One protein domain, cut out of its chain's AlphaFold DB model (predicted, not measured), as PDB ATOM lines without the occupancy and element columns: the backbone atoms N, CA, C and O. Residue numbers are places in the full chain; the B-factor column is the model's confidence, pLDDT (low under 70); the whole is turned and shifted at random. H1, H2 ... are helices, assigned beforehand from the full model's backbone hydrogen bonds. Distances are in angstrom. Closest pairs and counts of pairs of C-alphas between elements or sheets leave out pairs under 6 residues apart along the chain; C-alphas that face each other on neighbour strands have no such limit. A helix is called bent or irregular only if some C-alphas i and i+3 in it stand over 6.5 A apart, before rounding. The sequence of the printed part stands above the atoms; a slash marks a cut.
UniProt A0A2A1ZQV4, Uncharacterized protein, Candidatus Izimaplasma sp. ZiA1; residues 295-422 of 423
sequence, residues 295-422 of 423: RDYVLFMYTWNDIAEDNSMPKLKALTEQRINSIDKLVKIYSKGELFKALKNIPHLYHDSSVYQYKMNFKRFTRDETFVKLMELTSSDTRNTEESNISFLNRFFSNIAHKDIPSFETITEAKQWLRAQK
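Overview. This is residues 295 to 422 of the 423 residues of an uncharacterized protein of Candidatus Izimaplasma sp. ZiA1 (UniProt A0A2A1ZQV4). Helix H1 runs through the middle of a compact body, with the sharply bent helix H2 and the shorter H3 and H4 gathered on one side of it. H6 packs on the first residues of H1, and H5 lies loosely by its last residues. The printed part has 128 residues with six named helices, H1 to H6 in chain order, and no named strand: all helix. The radius of gyration of the C-alphas is 14.8 A; the spans are 43 by 30 by 26 A.

Arrangement. H1, residues 295 to 310, is followed by H2, residues 321 to 344, assigned as one helix by its hydrogen bonds but bent: C-alphas 333 and 336 are 9.5 A apart. Its arms H2a, residues 321 to 333, and H2b, residues 336 to 344, touch only at the corner, only just, with 3 pairs of C-alphas within 8 A. H1 and H2b only just touch, also with 3 pairs, closest at the C-alphas of Trp 304 and Leu 343, 7.1 A. H3, residues 362 to 365, is near H2a. H4, residues 368 to 375, touches H2b about perpendicular at 75 degrees, closest at the C-alphas of Ala 342 and Leu 374, 5.1 A. H5, residues 386 to 398, is close to H1 but not clearly touching: the closest C-alphas, of Asp 310 and Phe 392, are 7.6 A apart. H6, residues 411 to 420, only just touches H1 with 3 pairs, closest at the C-alphas of Val 298 and Ala 414, 6.8 A. Every O i to N i+4 pair is within hydrogen-bond range in H2a, H2b, H4, H5 and H6, and 11 of 12 in H1; H3 is too short for one.

Along the chain. H1 begins at C-alpha 295, (-13.022, 35.615, -45.253), and measures 23.6 A; H2a measures 18.4 A and H5 18.1 A. H6 ends at C-alpha 420, (-7.087, 48.649, -50.762).

Size, cuts and confidence. The C-alphas of Ser 354 and Glu 409 are the two farthest apart, 44.1 A. The printed part has no cut; the links H2 to H3 and H5 to H6 are long. Residues 378 to 404 and residue 422 have pLDDT under 70.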
ATOM      1  N   ARG A 295     -14.031  35.398 -46.297       82.00
ATOM      2  CA  ARG A 295     -13.022  35.615 -45.253       82.00
ATOM      3  C   ARG A 295     -11.929  34.544 -45.267       82.00
ATOM      4  O   ARG A 295     -10.756  34.872 -45.107       82.00
ATOM      5  N   ASP A 296     -12.279  33.285 -45.513       84.06
ATOM      6  CA  ASP A 296     -11.309  32.188 -45.566       84.06
ATOM      7  C   ASP A 296     -10.370  32.292 -46.771       84.06
ATOM      8  O   ASP A 296      -9.196  31.938 -46.676       84.06
ATOM      9  N   TYR A 297     -10.853  32.827 -47.892       85.56
ATOM     10  CA  TYR A 297     -10.008  33.114 -49.051       85.56
ATOM     11  C   TYR A 297      -8.973  34.197 -48.771       85.56
ATOM     12  O   TYR A 297      -7.815  34.082 -49.184       85.56
ATOM     13  N   VAL A 298      -9.387  35.244 -48.057       81.88
ATOM     14  CA  VAL A 298      -8.478  36.291 -47.591       81.88
ATOM     15  C   VAL A 298      -7.466  35.686 -46.622       81.88
ATOM     16  O   VAL A 298      -6.264  35.846 -46.829       81.88
ATOM     17  N   LEU A 299      -7.925  34.896 -45.648       83.38
ATOM     18  CA  LEU A 299      -7.062  34.215 -44.682       83.38
ATOM     19  C   LEU A 299      -6.034  33.299 -45.362       83.38
ATOM     20  O   LEU A 299      -4.853  33.335 -45.013       83.38
ATOM     21  N   PHE A 300      -6.448  32.524 -46.367       87.81
ATOM     22  CA  PHE A 300      -5.550  31.699 -47.174       87.81
ATOM     23  C   PHE A 300      -4.460  32.548 -47.841       87.81
ATOM     24  O   PHE A 300      -3.280  32.207 -47.782       87.81
ATOM     25  N   MET A 301      -4.840  33.664 -48.470       85.69
ATOM     26  CA  MET A 301      -3.904  34.528 -49.189       85.69
ATOM     27  C   MET A 301      -2.921  35.246 -48.253       85.69
ATOM     28  O   MET A 301      -1.750  35.368 -48.610       85.69
ATOM     29  N   TYR A 302      -3.366  35.679 -47.070       82.81
ATOM     30  CA  TYR A 302      -2.481  36.230 -46.038       82.81
ATOM     31  C   TYR A 302      -1.504  35.176 -45.533       82.81
ATOM     32  O   TYR A 302      -0.301  35.397 -45.593       82.81
ATOM     33  N   THR A 303      -2.011  34.001 -45.152       81.25
ATOM     34  CA  THR A 303      -1.187  32.880 -44.674       81.25
ATOM     35  C   THR A 303      -0.135  32.488 -45.711       81.25
ATOM     36  O   THR A 303       1.030  32.290 -45.385       81.25
ATOM     37  N   TRP A 304      -0.518  32.418 -46.990       87.12
ATOM     38  CA  TRP A 304       0.420  32.148 -48.076       87.12
ATOM     39  C   TRP A 304       1.499  33.226 -48.195       87.12
ATOM     40  O   TRP A 304       2.670  32.905 -48.374       87.12
ATOM     41  N   ASN A 305       1.103  34.501 -48.168       84.19
ATOM     42  CA  ASN A 305       2.024  35.615 -48.372       84.19
ATOM     43  C   ASN A 305       2.983  35.806 -47.200       84.19
ATOM     44  O   ASN A 305       4.125  36.170 -47.458       84.19
ATOM     45  N   ASP A 306       2.533  35.524 -45.980       80.44
ATOM     46  CA  ASP A 306       3.350  35.511 -44.768       80.44
ATOM     47  C   ASP A 306       4.411  34.405 -44.847       80.44
ATOM     48  O   ASP A 306       5.606  34.683 -44.798       80.44
ATOM     49  N   ILE A 307       4.000  33.168 -45.166       80.88
ATOM     50  CA  ILE A 307       4.946  32.069 -45.422       80.88
ATOM     51  C   ILE A 307       5.941  32.457 -46.525       80.88
ATOM     52  O   ILE A 307       7.127  32.150 -46.416       80.88
ATOM     53  N   ALA A 308       5.472  33.129 -47.580       82.75
ATOM     54  CA  ALA A 308       6.291  33.511 -48.723       82.75
ATOM     55  C   ALA A 308       7.303  34.637 -48.455       82.75
ATOM     56  O   ALA A 308       8.197  34.818 -49.280       82.75
ATOM     57  N   GLU A 309       7.186  35.391 -47.356       76.94
ATOM     58  CA  GLU A 309       8.216  36.366 -46.960       76.94
ATOM     59  C   GLU A 309       9.516  35.677 -46.574       76.94
ATOM     60  O   GLU A 309      10.581  36.061 -47.050       76.94
ATOM     61  N   ASP A 310       9.397  34.612 -45.785       70.94
ATOM     62  CA  ASP A 310      10.541  33.957 -45.149       70.94
ATOM     63  C   ASP A 310      10.947  32.657 -45.868       70.94
ATOM     64  O   ASP A 310      11.935  32.005 -45.533       70.94
ATOM     65  N   ASN A 311      10.184  32.253 -46.885       70.44
ATOM     66  CA  ASN A 311      10.425  31.048 -47.664       70.44
ATOM     67  C   ASN A 311      10.367  31.405 -49.138       70.44
ATOM     68  O   ASN A 311       9.286  31.757 -49.586       70.44
ATOM     69  N   SER A 312      11.466  31.249 -49.889       80.31
ATOM     70  CA  SER A 312      11.593  31.528 -51.334       80.31
ATOM     71  C   SER A 312      10.372  31.078 -52.154       80.31
ATOM     72  O   SER A 312      10.343  29.990 -52.733       80.31
ATOM     73  N   MET A 313       9.321  31.888 -52.188       83.50
ATOM     74  CA  MET A 313       8.003  31.548 -52.713       83.50
ATOM     75  C   MET A 313       7.385  32.811 -53.312       83.50
ATOM     76  O   MET A 313       7.570  33.915 -52.802       83.50
ATOM     77  N   PRO A 314       6.619  32.688 -54.402       83.88
ATOM     78  CA  PRO A 314       5.980  33.841 -55.006       83.88
ATOM     79  C   PRO A 314       4.758  34.274 -54.183       83.88
ATOM     80  O   PRO A 314       3.831  33.483 -53.975       83.88
ATOM     81  N   LYS A 315       4.712  35.554 -53.787       84.69
ATOM     82  CA  LYS A 315       3.521  36.167 -53.177       84.69
ATOM     83  C   LYS A 315       2.336  36.163 -54.154       84.69
ATOM     84  O   LYS A 315       2.458  36.436 -55.354       84.69
ATOM     85  N   LEU A 316       1.141  35.904 -53.640       82.94
ATOM     86  CA  LEU A 316      -0.111  36.028 -54.371       82.94
ATOM     87  C   LEU A 316      -0.514  37.505 -54.472       82.94
ATOM     88  O   LEU A 316      -0.840  38.170 -53.488       82.94
ATOM     89  N   LYS A 317      -0.523  38.020 -55.709       79.25
ATOM     90  CA  LYS A 317      -0.948  39.397 -56.003       79.25
ATOM     91  C   LYS A 317      -2.466  39.618 -55.898       79.25
ATOM     92  O   LYS A 317      -2.864  40.678 -55.436       79.25
ATOM     93  N   ALA A 318      -3.298  38.636 -56.248       79.44
ATOM     94  CA  ALA A 318      -4.759  38.742 -56.187       79.44
ATOM     95  C   ALA A 318      -5.446  37.369 -56.048       79.44
ATOM     96  O   ALA A 318      -4.881  36.347 -56.451       79.44
ATOM     97  N   LEU A 319      -6.688  37.357 -55.560       81.88
ATOM     98  CA  LEU A 319      -7.605  36.215 -55.651       81.88
ATOM     99  C   LEU A 319      -8.271  36.195 -57.034       81.88
ATOM    100  O   LEU A 319      -9.338  36.771 -57.236       81.88
ATOM    101  N   THR A 320      -7.623  35.577 -58.019       83.19
ATOM    102  CA  THR A 320      -8.247  35.348 -59.331       83.19
ATOM    103  C   THR A 320      -9.241  34.189 -59.254       83.19
ATOM    104  O   THR A 320      -9.107  33.311 -58.403       83.19
ATOM    105  N   GLU A 321     -10.212  34.142 -60.165       80.12
ATOM    106  CA  GLU A 321     -11.186  33.037 -60.237       80.12
ATOM    107  C   GLU A 321     -10.509  31.679 -60.404       80.12
ATOM    108  O   GLU A 321     -10.879  30.711 -59.751       80.12
ATOM    109  N   GLN A 322      -9.436  31.615 -61.197       79.56
ATOM    110  CA  GLN A 322      -8.646  30.397 -61.339       79.56
ATOM    111  C   GLN A 322      -8.075  29.913 -59.995       79.56
ATOM    112  O   GLN A 322      -8.065  28.712 -59.738       79.56
ATOM    113  N   ARG A 323      -7.610  30.829 -59.133       84.25
ATOM    114  CA  ARG A 323      -7.062  30.488 -57.808       84.25
ATOM    115  C   ARG A 323      -8.159  30.039 -56.855       84.25
ATOM    116  O   ARG A 323      -7.971  29.028 -56.192       84.25
ATOM    117  N   ILE A 324      -9.290  30.742 -56.846       85.38
ATOM    118  CA  ILE A 324     -10.489  30.376 -56.080       85.38
ATOM    119  C   ILE A 324     -10.916  28.953 -56.454       85.38
ATOM    120  O   ILE A 324     -10.922  28.076 -55.600       85.38
ATOM    121  N   ASN A 325     -11.086  28.679 -57.750       85.25
ATOM    122  CA  ASN A 325     -11.454  27.354 -58.250       85.25
ATOM    123  C   ASN A 325     -10.435  26.268 -57.871       85.25
ATOM    124  O   ASN A 325     -10.813  25.128 -57.610       85.25
ATOM    125  N   SER A 326      -9.134  26.577 -57.863       85.88
ATOM    126  CA  SER A 326      -8.109  25.622 -57.423       85.88
ATOM    127  C   SER A 326      -8.164  25.334 -55.922       85.88
ATOM    128  O   SER A 326      -7.915  24.199 -55.528       85.88
ATOM    129  N   ILE A 327      -8.485  26.331 -55.100       86.88
ATOM    130  CA  ILE A 327      -8.624  26.167 -53.650       86.88
ATOM    131  C   ILE A 327      -9.920  25.409 -53.333       86.88
ATOM    132  O   ILE A 327      -9.869  24.435 -52.590       86.88
ATOM    133  N   ASP A 328     -11.046  25.773 -53.953       86.31
ATOM    134  CA  ASP A 328     -12.320  25.053 -53.811       86.31
ATOM    135  C   ASP A 328     -12.170  23.574 -54.173       86.31
ATOM    136  O   ASP A 328     -12.682  22.705 -53.474       86.31
ATOM    137  N   LYS A 329     -11.419  23.259 -55.238       86.38
ATOM    138  CA  LYS A 329     -11.119  21.866 -55.601       86.38
ATOM    139  C   LYS A 329     -10.402  21.116 -54.481       86.38
ATOM    140  O   LYS A 329     -10.736  19.961 -54.243       86.38
ATOM    141  N   LEU A 330      -9.440  21.744 -53.803       84.62
ATOM    142  CA  LEU A 330      -8.761  21.120 -52.668       84.62
ATOM    143  C   LEU A 330      -9.710  20.947 -51.482       84.62
ATOM    144  O   LEU A 330      -9.744  19.869 -50.906       84.62
ATOM    145  N   VAL A 331     -10.510  21.960 -51.147       86.38
ATOM    146  CA  VAL A 331     -11.453  21.891 -50.016       86.38
ATOM    147  C   VAL A 331     -12.537  20.846 -50.239       86.38
ATOM    148  O   VAL A 331     -12.866  20.115 -49.311       86.38
ATOM    149  N   LYS A 332     -13.023  20.685 -51.471       82.94
ATOM    150  CA  LYS A 332     -13.975  19.619 -51.812       82.94
ATOM    151  C   LYS A 332     -13.411  18.216 -51.596       82.94
ATOM    152  O   LYS A 332     -14.173  17.303 -51.301       82.94
ATOM    153  N   ILE A 333     -12.100  18.034 -51.764       81.62
ATOM    154  CA  ILE A 333     -11.443  16.727 -51.621       81.62
ATOM    155  C   ILE A 333     -10.970  16.497 -50.176       81.62
ATOM    156  O   ILE A 333     -11.092  15.386 -49.667       81.62
ATOM    157  N   TYR A 334     -10.448  17.538 -49.526       80.56
ATOM    158  CA  TYR A 334      -9.663  17.446 -48.291       80.56
ATOM    159  C   TYR A 334     -10.259  18.220 -47.103       80.56
ATOM    160  O   TYR A 334      -9.810  18.069 -45.982       80.56
ATOM    161  N   SER A 335     -11.314  19.017 -47.264       83.75
ATOM    162  CA  SER A 335     -11.838  19.963 -46.258       83.75
ATOM    163  C   SER A 335     -10.971  21.206 -46.016       83.75
ATOM    164  O   SER A 335      -9.783  21.287 -46.345       83.75
ATOM    165  N   LYS A 336     -11.593  22.210 -45.390       83.38
ATOM    166  CA  LYS A 336     -10.963  23.472 -44.986       83.38
ATOM    167  C   LYS A 336      -9.841  23.271 -43.963       83.38
ATOM    168  O   LYS A 336      -8.803  23.927 -44.058       83.38
ATOM    169  N   GLY A 337     -10.025  22.375 -42.992       77.75
ATOM    170  CA  GLY A 337      -9.024  22.122 -41.949       77.75
ATOM    171  C   GLY A 337      -7.710  21.596 -42.530       77.75
ATOM    172  O   GLY A 337      -6.627  22.064 -42.166       77.75
ATOM    173  N   GLU A 338      -7.802  20.684 -43.497       82.88
ATOM    174  CA  GLU A 338      -6.634  20.118 -44.175       82.88
ATOM    175  C   GLU A 338      -5.946  21.139 -45.089       82.88
ATOM    176  O   GLU A 338      -4.719  21.174 -45.138       82.88
ATOM    177  N   LEU A 339      -6.694  22.047 -45.732       87.31
ATOM    178  CA  LEU A 339      -6.121  23.163 -46.500       87.31
ATOM    179  C   LEU A 339      -5.151  24.003 -45.659       87.31
ATOM    180  O   LEU A 339      -4.014  24.250 -46.075       87.31
ATOM    181  N   PHE A 340      -5.581  24.425 -44.471       84.94
ATOM    182  CA  PHE A 340      -4.745  25.236 -43.587       84.94
ATOM    183  C   PHE A 340      -3.629  24.426 -42.925       84.94
ATOM    184  O   PHE A 340      -2.540  24.960 -42.712       84.94
ATOM    185  N   LYS A 341      -3.843  23.135 -42.653       83.25
ATOM    186  CA  LYS A 341      -2.772  22.245 -42.189       83.25
ATOM    187  C   LYS A 341      -1.673  22.093 -43.247       83.25
ATOM    188  O   LYS A 341      -0.497  22.244 -42.927       83.25
ATOM    189  N   ALA A 342      -2.040  21.876 -44.509       86.56
ATOM    190  CA  ALA A 342      -1.086  21.762 -45.606       86.56
ATOM    191  C   ALA A 342      -0.276  23.053 -45.808       86.56
ATOM    192  O   ALA A 342       0.927  22.975 -46.056       86.56
ATOM    193  N   LEU A 343      -0.900  24.231 -45.659       86.44
ATOM    194  CA  LEU A 343      -0.196  25.522 -45.667       86.44
ATOM    195  C   LEU A 343       0.863  25.600 -44.562       86.44
ATOM    196  O   LEU A 343       2.018  25.911 -44.849       86.44
ATOM    197  N   LYS A 344       0.491  25.256 -43.323       82.00
ATOM    198  CA  LYS A 344       1.398  25.262 -42.162       82.00
ATOM    199  C   LYS A 344       2.590  24.322 -42.324       82.00
ATOM    200  O   LYS A 344       3.631  24.557 -41.726       82.00
ATOM    201  N   ASN A 345       2.464  23.306 -43.173       85.88
ATOM    202  CA  ASN A 345       3.524  22.339 -43.427       85.88
ATOM    203  C   ASN A 345       4.508  22.754 -44.534       85.88
ATOM    204  O   ASN A 345       5.539  22.103 -44.709       85.88
ATOM    205  N   ILE A 346       4.249  23.837 -45.277       85.94
ATOM    206  CA  ILE A 346       5.154  24.311 -46.339       85.94
ATOM    207  C   ILE A 346       6.550  24.696 -45.804       85.94
ATOM    208  O   ILE A 346       7.535  24.272 -46.417       85.94
ATOM    209  N   PRO A 347       6.689  25.436 -44.686       80.62
ATOM    210  CA  PRO A 347       7.992  25.771 -44.104       80.62
ATOM    211  C   PRO A 347       8.841  24.542 -43.760       80.62
ATOM    212  O   PRO A 347      10.059  24.567 -43.927       80.62
ATOM    213  N   HIS A 348       8.207  23.426 -43.396       81.25
ATOM    214  CA  HIS A 348       8.882  22.173 -43.050       81.25
ATOM    215  C   HIS A 348       9.517  21.452 -44.247       81.25
ATOM    216  O   HIS A 348      10.323  20.542 -44.058       81.25
ATOM    217  N   LEU A 349       9.201  21.854 -45.483       81.94
ATOM    218  CA  LEU A 349       9.855  21.316 -46.672       81.94
ATOM    219  C   LEU A 349      11.318  21.761 -46.754       81.94
ATOM    220  O   LEU A 349      11.647  22.908 -46.455       81.94
ATOM    221  N   TYR A 350      12.188  20.886 -47.252       79.94
ATOM    222  CA  TYR A 350      13.522  21.298 -47.678       79.94
ATOM    223  C   TYR A 350      13.469  22.105 -48.972       79.94
ATOM    224  O   TYR A 350      12.738  21.765 -49.909       79.94
ATOM    225  N   HIS A 351      14.295  23.145 -49.031       78.81
ATOM    226  CA  HIS A 351      14.513  23.929 -50.231       78.81
ATOM    227  C   HIS A 351      15.996  24.147 -50.476       78.81
ATOM    228  O   HIS A 351      16.697  24.686 -49.628       78.81
ATOM    229  N   ASP A 352      16.432  23.767 -51.670       76.38
ATOM    230  CA  ASP A 352      17.744  24.109 -52.188       76.38
ATOM    231  C   ASP A 352      17.611  25.321 -53.117       76.38
ATOM    232  O   ASP A 352      17.118  25.186 -54.245       76.38
ATOM    233  N   SER A 353      18.009  26.496 -52.626       73.94
ATOM    234  CA  SER A 353      17.947  27.760 -53.371       73.94
ATOM    235  C   SER A 353      18.931  27.817 -54.542       73.94
ATOM    236  O   SER A 353      18.759  28.648 -55.431       73.94
ATOM    237  N   SER A 354      19.934  26.930 -54.578       72.12
ATOM    238  CA  SER A 354      20.892  26.838 -55.686       72.12
ATOM    239  C   SER A 354      20.336  26.053 -56.880       72.12
ATOM    240  O   SER A 354      20.728  26.296 -58.019       72.12
ATOM    241  N   VAL A 355      19.390  25.138 -56.630       72.94
ATOM    242  CA  VAL A 355      18.817  24.245 -57.654       72.94
ATOM    243  C   VAL A 355      17.435  24.710 -58.109       72.94
ATOM    244  O   VAL A 355      17.083  24.568 -59.281       72.94
ATOM    245  N   TYR A 356      16.622  25.249 -57.199       73.06
ATOM    246  CA  TYR A 356      15.244  25.628 -57.491       73.06
ATOM    247  C   TYR A 356      14.996  27.094 -57.147       73.06
ATOM    248  O   TYR A 356      15.322  27.544 -56.058       73.06
ATOM    249  N   GLN A 357      14.325  27.822 -58.045       76.44
ATOM    250  CA  GLN A 357      13.964  29.227 -57.811       76.44
ATOM    251  C   GLN A 357      12.960  29.398 -56.661       76.44
ATOM    252  O   GLN A 357      12.992  30.400 -55.953       76.44
ATOM    253  N   TYR A 358      12.043  28.436 -56.489       80.44
ATOM    254  CA  TYR A 358      11.000  28.508 -55.468       80.44
ATOM    255  C   TYR A 358      10.884  27.204 -54.675       80.44
ATOM    256  O   TYR A 358      10.808  26.119 -55.257       80.44
ATOM    257  N   LYS A 359      10.766  27.325 -53.351       83.75
ATOM    258  CA  LYS A 359      10.446  26.245 -52.406       83.75
ATOM    259  C   LYS A 359       9.091  25.627 -52.714       83.75
ATOM    260  O   LYS A 359       8.950  24.413 -52.869       83.75
ATOM    261  N   MET A 360       8.095  26.488 -52.881       85.69
ATOM    262  CA  MET A 360       6.741  26.126 -53.261       85.69
ATOM    263  C   MET A 360       6.145  27.235 -54.124       85.69
ATOM    264  O   MET A 360       6.410  28.413 -53.924       85.69
ATOM    265  N   ASN A 361       5.320  26.868 -55.097       88.94
ATOM    266  CA  ASN A 361       4.498  27.828 -55.825       88.94
ATOM    267  C   ASN A 361       3.047  27.358 -55.817       88.94
ATOM    268  O   ASN A 361       2.775  26.171 -55.630       88.94
ATOM    269  N   PHE A 362       2.116  28.287 -56.027       85.75
ATOM    270  CA  PHE A 362       0.688  28.005 -55.899       85.75
ATOM    271  C   PHE A 362       0.231  26.863 -56.818       85.75
ATOM    272  O   PHE A 362      -0.448  25.948 -56.375       85.75
ATOM    273  N   LYS A 363       0.701  26.843 -58.073       84.25
ATOM    274  CA  LYS A 363       0.372  25.781 -59.040       84.25
ATOM    275  C   LYS A 363       0.842  24.400 -58.578       84.25
ATOM    276  O   LYS A 363       0.209  23.404 -58.915       84.25
ATOM    277  N   ARG A 364       1.977  24.318 -57.876       84.94
ATOM    278  CA  ARG A 364       2.513  23.073 -57.313       84.94
ATOM    279  C   ARG A 364       1.750  22.672 -56.054       84.94
ATOM    280  O   ARG A 364       1.442  21.493 -55.939       84.94
ATOM    281  N   PHE A 365       1.422  23.626 -55.183       89.88
ATOM    282  CA  PHE A 365       0.618  23.416 -53.975       89.88
ATOM    283  C   PHE A 365      -0.759  22.829 -54.299       89.88
ATOM    284  O   PHE A 365      -1.186  21.877 -53.661       89.88
ATOM    285  N   THR A 366      -1.412  23.323 -55.353       86.56
ATOM    286  CA  THR A 366      -2.741  22.854 -55.776       86.56
ATOM    287  C   THR A 366      -2.738  21.515 -56.515       86.56
ATOM    288  O   THR A 366      -3.770  21.111 -57.045       86.56
ATOM    289  N   ARG A 367      -1.590  20.832 -56.627       86.06
ATOM    290  CA  ARG A 367      -1.532  19.465 -57.164       86.06
ATOM    291  C   ARG A 367      -1.785  18.481 -56.040       86.06
ATOM    292  O   ARG A 367      -1.105  18.545 -55.022       86.06
ATOM    293  N   ASP A 368      -2.658  17.525 -56.310       76.75
ATOM    294  CA  ASP A 368      -3.045  16.455 -55.393       76.75
ATOM    295  C   ASP A 368      -1.833  15.775 -54.729       76.75
ATOM    296  O   ASP A 368      -1.698  15.773 -53.513       76.75
ATOM    297  N   GLU A 369      -0.863  15.336 -55.538       80.88
ATOM    298  CA  GLU A 369       0.366  14.681 -55.066       80.88
ATOM    299  C   GLU A 369       1.192  15.556 -54.105       80.88
ATOM    300  O   GLU A 369       1.751  15.067 -53.124       80.88
ATOM    301  N   THR A 370       1.289  16.862 -54.378       81.88
ATOM    302  CA  THR A 370       2.027  17.794 -53.512       81.88
ATOM    303  C   THR A 370       1.254  18.064 -52.229       81.88
ATOM    304  O   THR A 370       1.858  18.158 -51.165       81.88
ATOM    305  N   PHE A 371      -0.064  18.217 -52.335       86.56
ATOM    306  CA  PHE A 371      -0.935  18.520 -51.212       86.56
ATOM    307  C   PHE A 371      -0.964  17.361 -50.207       86.56
ATOM    308  O   PHE A 371      -0.742  17.579 -49.020       86.56
ATOM    309  N   VAL A 372      -1.091  16.119 -50.687       80.44
ATOM    310  CA  VAL A 372      -0.979  14.907 -49.855       80.44
ATOM    311  C   VAL A 372       0.388  14.837 -49.178       80.44
ATOM    312  O   VAL A 372       0.468  14.652 -47.967       80.44
ATOM    313  N   LYS A 373       1.473  15.094 -49.920       84.25
ATOM    314  CA  LYS A 373       2.821  15.136 -49.338       84.25
ATOM    315  C   LYS A 373       2.945  16.184 -48.226       84.25
ATOM    316  O   LYS A 373       3.641  15.945 -47.244       84.25
ATOM    317  N   LEU A 374       2.303  17.343 -48.380       85.25
ATOM    318  CA  LEU A 374       2.268  18.371 -47.341       85.25
ATOM    319  C   LEU A 374       1.486  17.904 -46.114       85.25
ATOM    320  O   LEU A 374       1.912  18.164 -44.998       85.25
ATOM    321  N   MET A 375       0.384  17.182 -46.301       84.62
ATOM    322  CA  MET A 375      -0.433  16.642 -45.211       84.62
ATOM    323  C   MET A 375       0.263  15.539 -44.405       84.62
ATOM    324  O   MET A 375       0.045  15.434 -43.197       84.62
ATOM    325  N   GLU A 376       1.110  14.745 -45.060       79.19
ATOM    326  CA  GLU A 376       1.881  13.649 -44.459       79.19
ATOM    327  C   GLU A 376       3.157  14.115 -43.732       79.19
ATOM    328  O   GLU A 376       3.797  13.321 -43.037       79.19
ATOM    329  N   LEU A 377       3.538  15.393 -43.856       77.12
ATOM    330  CA  LEU A 377       4.654  15.963 -43.100       77.12
ATOM    331  C   LEU A 377       4.307  16.023 -41.611       77.12
ATOM    332  O   LEU A 377       3.419  16.762 -41.187       77.12
ATOM    333  N   THR A 378       5.048  15.246 -40.825       65.69
ATOM    334  CA  THR A 378       4.951  15.183 -39.359       65.69
ATOM    335  C   THR A 378       6.114  15.886 -38.657       65.69
ATOM    336  O   THR A 378       6.026  16.153 -37.464       65.69
ATOM    337  N   SER A 379       7.185  16.227 -39.383       63.94
ATOM    338  CA  SER A 379       8.368  16.914 -38.857       63.94
ATOM    339  C   SER A 379       9.080  17.738 -39.938       63.94
ATOM    340  O   SER A 379       9.003  17.399 -41.123       63.94
ATOM    341  N   SER A 380       9.815  18.783 -39.535       61.66
ATOM    342  CA  SER A 380      10.732  19.519 -40.421       61.66
ATOM    343  C   SER A 380      11.746  18.588 -41.083       61.66
ATOM    344  O   SER A 380      12.257  17.663 -40.449       61.66
ATOM    345  N   ASP A 381      12.068  18.839 -42.353       61.94
ATOM    346  CA  ASP A 381      13.191  18.166 -43.005       61.94
ATOM    347  C   ASP A 381      14.483  18.474 -42.232       61.94
ATOM    348  O   ASP A 381      14.783  19.631 -41.943       61.94
ATOM    349  N   THR A 382      15.261  17.440 -41.912       59.44
ATOM    350  CA  THR A 382      16.504  17.516 -41.118       59.44
ATOM    351  C   THR A 382      17.582  18.428 -41.710       59.44
ATOM    352  O   THR A 382      18.592  18.690 -41.069       59.44
ATOM    353  N   ARG A 383      17.406  18.860 -42.963       62.91
ATOM    354  CA  ARG A 383      18.301  19.783 -43.667       62.91
ATOM    355  C   ARG A 383      17.909  21.255 -43.507       62.91
ATOM    356  O   ARG A 383      18.648  22.115 -43.972       62.91
ATOM    357  N   ASN A 384      16.762  21.550 -42.898       59.16
ATOM    358  CA  ASN A 384      16.371  22.914 -42.557       59.16
ATOM    359  C   ASN A 384      17.063  23.321 -41.248       59.16
ATOM    360  O   ASN A 384      17.040  22.558 -40.285       59.16
ATOM    361  N   THR A 385      17.659  24.513 -41.193       56.31
ATOM    362  CA  THR A 385      18.273  25.038 -39.963       56.31
ATOM    363  C   THR A 385      17.206  25.260 -38.887       56.31
ATOM    364  O   THR A 385      16.139  25.810 -39.172       56.31
ATOM    365  N   GLU A 386      17.476  24.837 -37.648       49.53
ATOM    366  CA  GLU A 386      16.541  24.956 -36.513       49.53
ATOM    367  C   GLU A 386      16.102  26.413 -36.273       49.53
ATOM    368  O   GLU A 386      14.926  26.665 -36.014       49.53
ATOM    369  N   GLU A 387      16.994  27.380 -36.504       46.03
ATOM    370  CA  GLU A 387      16.726  28.821 -36.388       46.03
ATOM    371  C   GLU A 387      15.631  29.325 -37.347       46.03
ATOM    372  O   GLU A 387      14.802  30.150 -36.958       46.03
ATOM    373  N   SER A 388      15.559  28.792 -38.576       52.81
ATOM    374  CA  SER A 388      14.537  29.184 -39.564       52.81
ATOM    375  C   SER A 388      13.134  28.701 -39.184       52.81
ATOM    376  O   SER A 388      12.144  29.396 -39.410       52.81
ATOM    377  N   ASN A 389      13.045  27.528 -38.548       51.72
ATOM    378  CA  ASN A 389      11.778  26.941 -38.114       51.72
ATOM    379  C   ASN A 389      11.272  27.575 -36.809       51.72
ATOM    380  O   ASN A 389      10.071  27.794 -36.670       51.72
ATOM    381  N   ILE A 390      12.169  27.886 -35.865       49.38
ATOM    382  CA  ILE A 390      11.818  28.491 -34.570       49.38
ATOM    383  C   ILE A 390      11.389  29.957 -34.750       49.38
ATOM    384  O   ILE A 390      10.379  30.365 -34.181       49.38
ATOM    385  N   SER A 391      12.091  30.727 -35.592       51.19
ATOM    386  CA  SER A 391      11.712  32.106 -35.942       51.19
ATOM    387  C   SER A 391      10.343  32.169 -36.633       51.19
ATOM    388  O   SER A 391       9.479  32.943 -36.217       51.19
ATOM    389  N   PHE A 392      10.091  31.285 -37.612       55.09
ATOM    390  CA  PHE A 392       8.794  31.197 -38.286       55.09
ATOM    391  C   PHE A 392       7.671  30.802 -37.328       55.09
ATOM    392  O   PHE A 392       6.642  31.456 -37.335       55.09
ATOM    393  N   LEU A 393       7.832  29.769 -36.493       51.84
ATOM    394  CA  LEU A 393       6.768  29.369 -35.566       51.84
ATOM    395  C   LEU A 393       6.478  30.486 -34.553       51.84
ATOM    396  O   LEU A 393       5.317  30.823 -34.340       51.84
ATOM    397  N   ASN A 394       7.510  31.136 -34.006       49.84
ATOM    398  CA  ASN A 394       7.329  32.263 -33.092       49.84
ATOM    399  C   ASN A 394       6.655  33.465 -33.772       49.84
ATOM    400  O   ASN A 394       5.760  34.056 -33.173       49.84
ATOM    401  N   ARG A 395       7.000  33.804 -35.025       53.19
ATOM    402  CA  ARG A 395       6.347  34.870 -35.814       53.19
ATOM    403  C   ARG A 395       4.933  34.481 -36.248       53.19
ATOM    404  O   ARG A 395       4.026  35.285 -36.131       53.19
ATOM    405  N   PHE A 396       4.710  33.240 -36.657       50.41
ATOM    406  CA  PHE A 396       3.415  32.716 -37.086       50.41
ATOM    407  C   PHE A 396       2.420  32.609 -35.930       50.41
ATOM    408  O   PHE A 396       1.233  32.789 -36.154       50.41
ATOM    409  N   PHE A 397       2.871  32.337 -34.700       48.94
ATOM    410  CA  PHE A 397       2.011  32.345 -33.510       48.94
ATOM    411  C   PHE A 397       1.876  33.737 -32.865       48.94
ATOM    412  O   PHE A 397       0.870  33.980 -32.202       48.94
ATOM    413  N   SER A 398       2.824  34.663 -33.081       45.72
ATOM    414  CA  SER A 398       2.749  36.047 -32.570       45.72
ATOM    415  C   SER A 398       2.053  37.033 -33.522       45.72
ATOM    416  O   SER A 398       1.289  37.873 -33.057       45.72
ATOM    417  N   ASN A 399       2.215  36.886 -34.842       45.12
ATOM    418  CA  ASN A 399       1.567  37.683 -35.896       45.12
ATOM    419  C   ASN A 399       0.254  37.072 -36.394       45.12
ATOM    420  O   ASN A 399      -0.212  37.366 -37.498       45.12
ATOM    421  N   ILE A 400      -0.429  36.314 -35.539       46.94
ATOM    422  CA  ILE A 400      -1.880  36.158 -35.633       46.94
ATOM    423  C   ILE A 400      -2.530  37.515 -35.286       46.94
ATOM    424  O   ILE A 400      -3.338  37.665 -34.375       46.94
ATOM    425  N   ALA A 401      -2.272  38.517 -36.125       44.94
ATOM    426  CA  ALA A 401      -3.161  39.633 -36.395       44.94
ATOM    427  C   ALA A 401      -4.408  39.130 -37.162       44.94
ATOM    428  O   ALA A 401      -4.944  39.793 -38.043       44.94
ATOM    429  N   HIS A 402      -4.921  37.931 -36.828       52.47
ATOM    430  CA  HIS A 402      -6.212  37.426 -37.314       52.47
ATOM    431  C   HIS A 402      -7.391  38.269 -36.789       52.47
ATOM    432  O   HIS A 402      -8.535  38.016 -37.171       52.47
ATOM    433  N   LYS A 403      -7.118  39.256 -35.922       49.97
ATOM    434  CA  LYS A 403      -8.097  40.197 -35.377       49.97
ATOM    435  C   LYS A 403      -8.534  41.280 -36.377       49.97
ATOM    436  O   LYS A 403      -9.649  41.761 -36.228       49.97
ATOM    437  N   ASP A 404      -7.758  41.555 -37.432       59.97
ATOM    438  CA  ASP A 404      -8.017  42.704 -38.325       59.97
ATOM    439  C   ASP A 404      -8.596  42.337 -39.705       59.97
ATOM    440  O   ASP A 404      -8.819  43.218 -40.534       59.97
ATOM    441  N   ILE A 405      -8.862  41.051 -39.988       73.19
ATOM    442  CA  ILE A 405      -9.555  40.651 -41.229       73.19
ATOM    443  C   ILE A 405     -11.073  40.741 -40.995       73.19
ATOM    444  O   ILE A 405     -11.604  39.888 -40.266       73.19
ATOM    445  N   PRO A 406     -11.786  41.698 -41.625       74.94
ATOM    446  CA  PRO A 406     -13.228  41.830 -41.456       74.94
ATOM    447  C   PRO A 406     -13.978  40.634 -42.061       74.94
ATOM    448  O   PRO A 406     -13.452  39.870 -42.876       74.94
ATOM    449  N   SER A 407     -15.226  40.441 -41.642       76.94
ATOM    450  CA  SER A 407     -16.159  39.568 -42.355       76.94
ATOM    451  C   SER A 407     -16.588  40.233 -43.662       76.94
ATOM    452  O   SER A 407     -16.810  41.439 -43.688       76.94
ATOM    453  N   PHE A 408     -16.735  39.444 -44.725       82.50
ATOM    454  CA  PHE A 408     -17.228  39.920 -46.018       82.50
ATOM    455  C   PHE A 408     -18.465  39.118 -46.402       82.50
ATOM    456  O   PHE A 408     -18.474  37.895 -46.219       82.50
ATOM    457  N   GLU A 409     -19.468  39.784 -46.964       74.88
ATOM    458  CA  GLU A 409     -20.681  39.137 -47.465       74.88
ATOM    459  C   GLU A 409     -20.426  38.520 -48.844       74.88
ATOM    460  O   GLU A 409     -20.927  37.439 -49.160       74.88
ATOM    461  N   THR A 410     -19.562  39.152 -49.649       80.81
ATOM    462  CA  THR A 410     -19.240  38.688 -51.002       80.81
ATOM    463  C   THR A 410     -17.740  38.534 -51.263       80.81
ATOM    464  O   THR A 410     -16.878  39.191 -50.678       80.81
ATOM    465  N   ILE A 411     -17.387  37.670 -52.226       80.12
ATOM    466  CA  ILE A 411     -15.996  37.545 -52.700       80.12
ATOM    467  C   ILE A 411     -15.513  38.823 -53.407       80.12
ATOM    468  O   ILE A 411     -14.310  39.065 -53.512       80.12
ATOM    469  N   THR A 412     -16.440  39.642 -53.908       82.19
ATOM    470  CA  THR A 412     -16.149  40.920 -54.562       82.19
ATOM    471  C   THR A 412     -15.675  41.950 -53.541       82.19
ATOM    472  O   THR A 412     -14.628  42.560 -53.765       82.19
ATOM    473  N   GLU A 413     -16.352  42.064 -52.395       80.75
ATOM    474  CA  GLU A 413     -15.903  42.877 -51.253       80.75
ATOM    475  C   GLU A 413     -14.524  42.435 -50.757       80.75
ATOM    476  O   GLU A 413     -13.619  43.257 -50.621       80.75
ATOM    477  N   ALA A 414     -14.312  41.125 -50.590       81.19
ATOM    478  CA  ALA A 414     -13.018  40.579 -50.181       81.19
ATOM    479  C   ALA A 414     -11.885  40.944 -51.166       81.19
ATOM    480  O   ALA A 414     -10.778  41.304 -50.757       81.19
ATOM    481  N   LYS A 415     -12.151  40.893 -52.482       80.44
ATOM    482  CA  LYS A 415     -11.198  41.318 -53.526       80.44
ATOM    483  C   LYS A 415     -10.929  42.825 -53.486       80.44
ATOM    484  O   LYS A 415      -9.792  43.220 -53.739       80.44
ATOM    485  N   GLN A 416     -11.941  43.656 -53.224       82.06
ATOM    486  CA  GLN A 416     -11.791  45.112 -53.122       82.06
ATOM    487  C   GLN A 416     -10.973  45.502 -51.890       82.06
ATOM    488  O   GLN A 416     -10.004  46.246 -52.019       82.06
ATOM    489  N   TRP A 417     -11.282  44.918 -50.732       82.88
ATOM    490  CA  TRP A 417     -10.525  45.137 -49.503       82.88
ATOM    491  C   TRP A 417      -9.054  44.723 -49.661       82.88
ATOM    492  O   TRP A 417      -8.158  45.511 -49.374       82.88
ATOM    493  N   LEU A 418      -8.776  43.553 -50.255       77.19
ATOM    494  CA  LEU A 418      -7.404  43.111 -50.561       77.19
ATOM    495  C   LEU A 418      -6.633  44.042 -51.510       77.19
ATOM    496  O   LEU A 418      -5.401  44.044 -51.484       77.19
ATOM    497  N   ARG A 419      -7.323  44.766 -52.400       78.19
ATOM    498  CA  ARG A 419      -6.701  45.772 -53.277       78.19
ATOM    499  C   ARG A 419      -6.388  47.051 -52.505       78.19
ATOM    500  O   ARG A 419      -5.315  47.601 -52.715       78.19
ATOM    501  N   ALA A 420      -7.279  47.472 -51.607       74.19
ATOM    502  CA  ALA A 420      -7.087  48.649 -50.762       74.19
ATOM    503  C   ALA A 420      -5.918  48.489 -49.772       74.19
ATOM    504  O   ALA A 420      -5.209  49.449 -49.532       74.19
ATOM    505  N   GLN A 421      -5.659  47.274 -49.271       71.06
ATOM    506  CA  GLN A 421      -4.521  46.972 -48.379       71.06
ATOM    507  C   GLN A 421      -3.146  46.922 -49.085       71.06
ATOM    508  O   GLN A 421      -2.134  46.644 -48.449       71.06
ATOM    509  N   LYS A 422      -3.104  47.079 -50.415       56.66
ATOM    510  CA  LYS A 422      -1.874  47.042 -51.232       56.66
ATOM    511  C   LYS A 422      -1.514  48.387 -51.867       56.66
ATOM    512  O   LYS A 422      -0.491  48.448 -52.552       56.66
TER     513      LYS A 422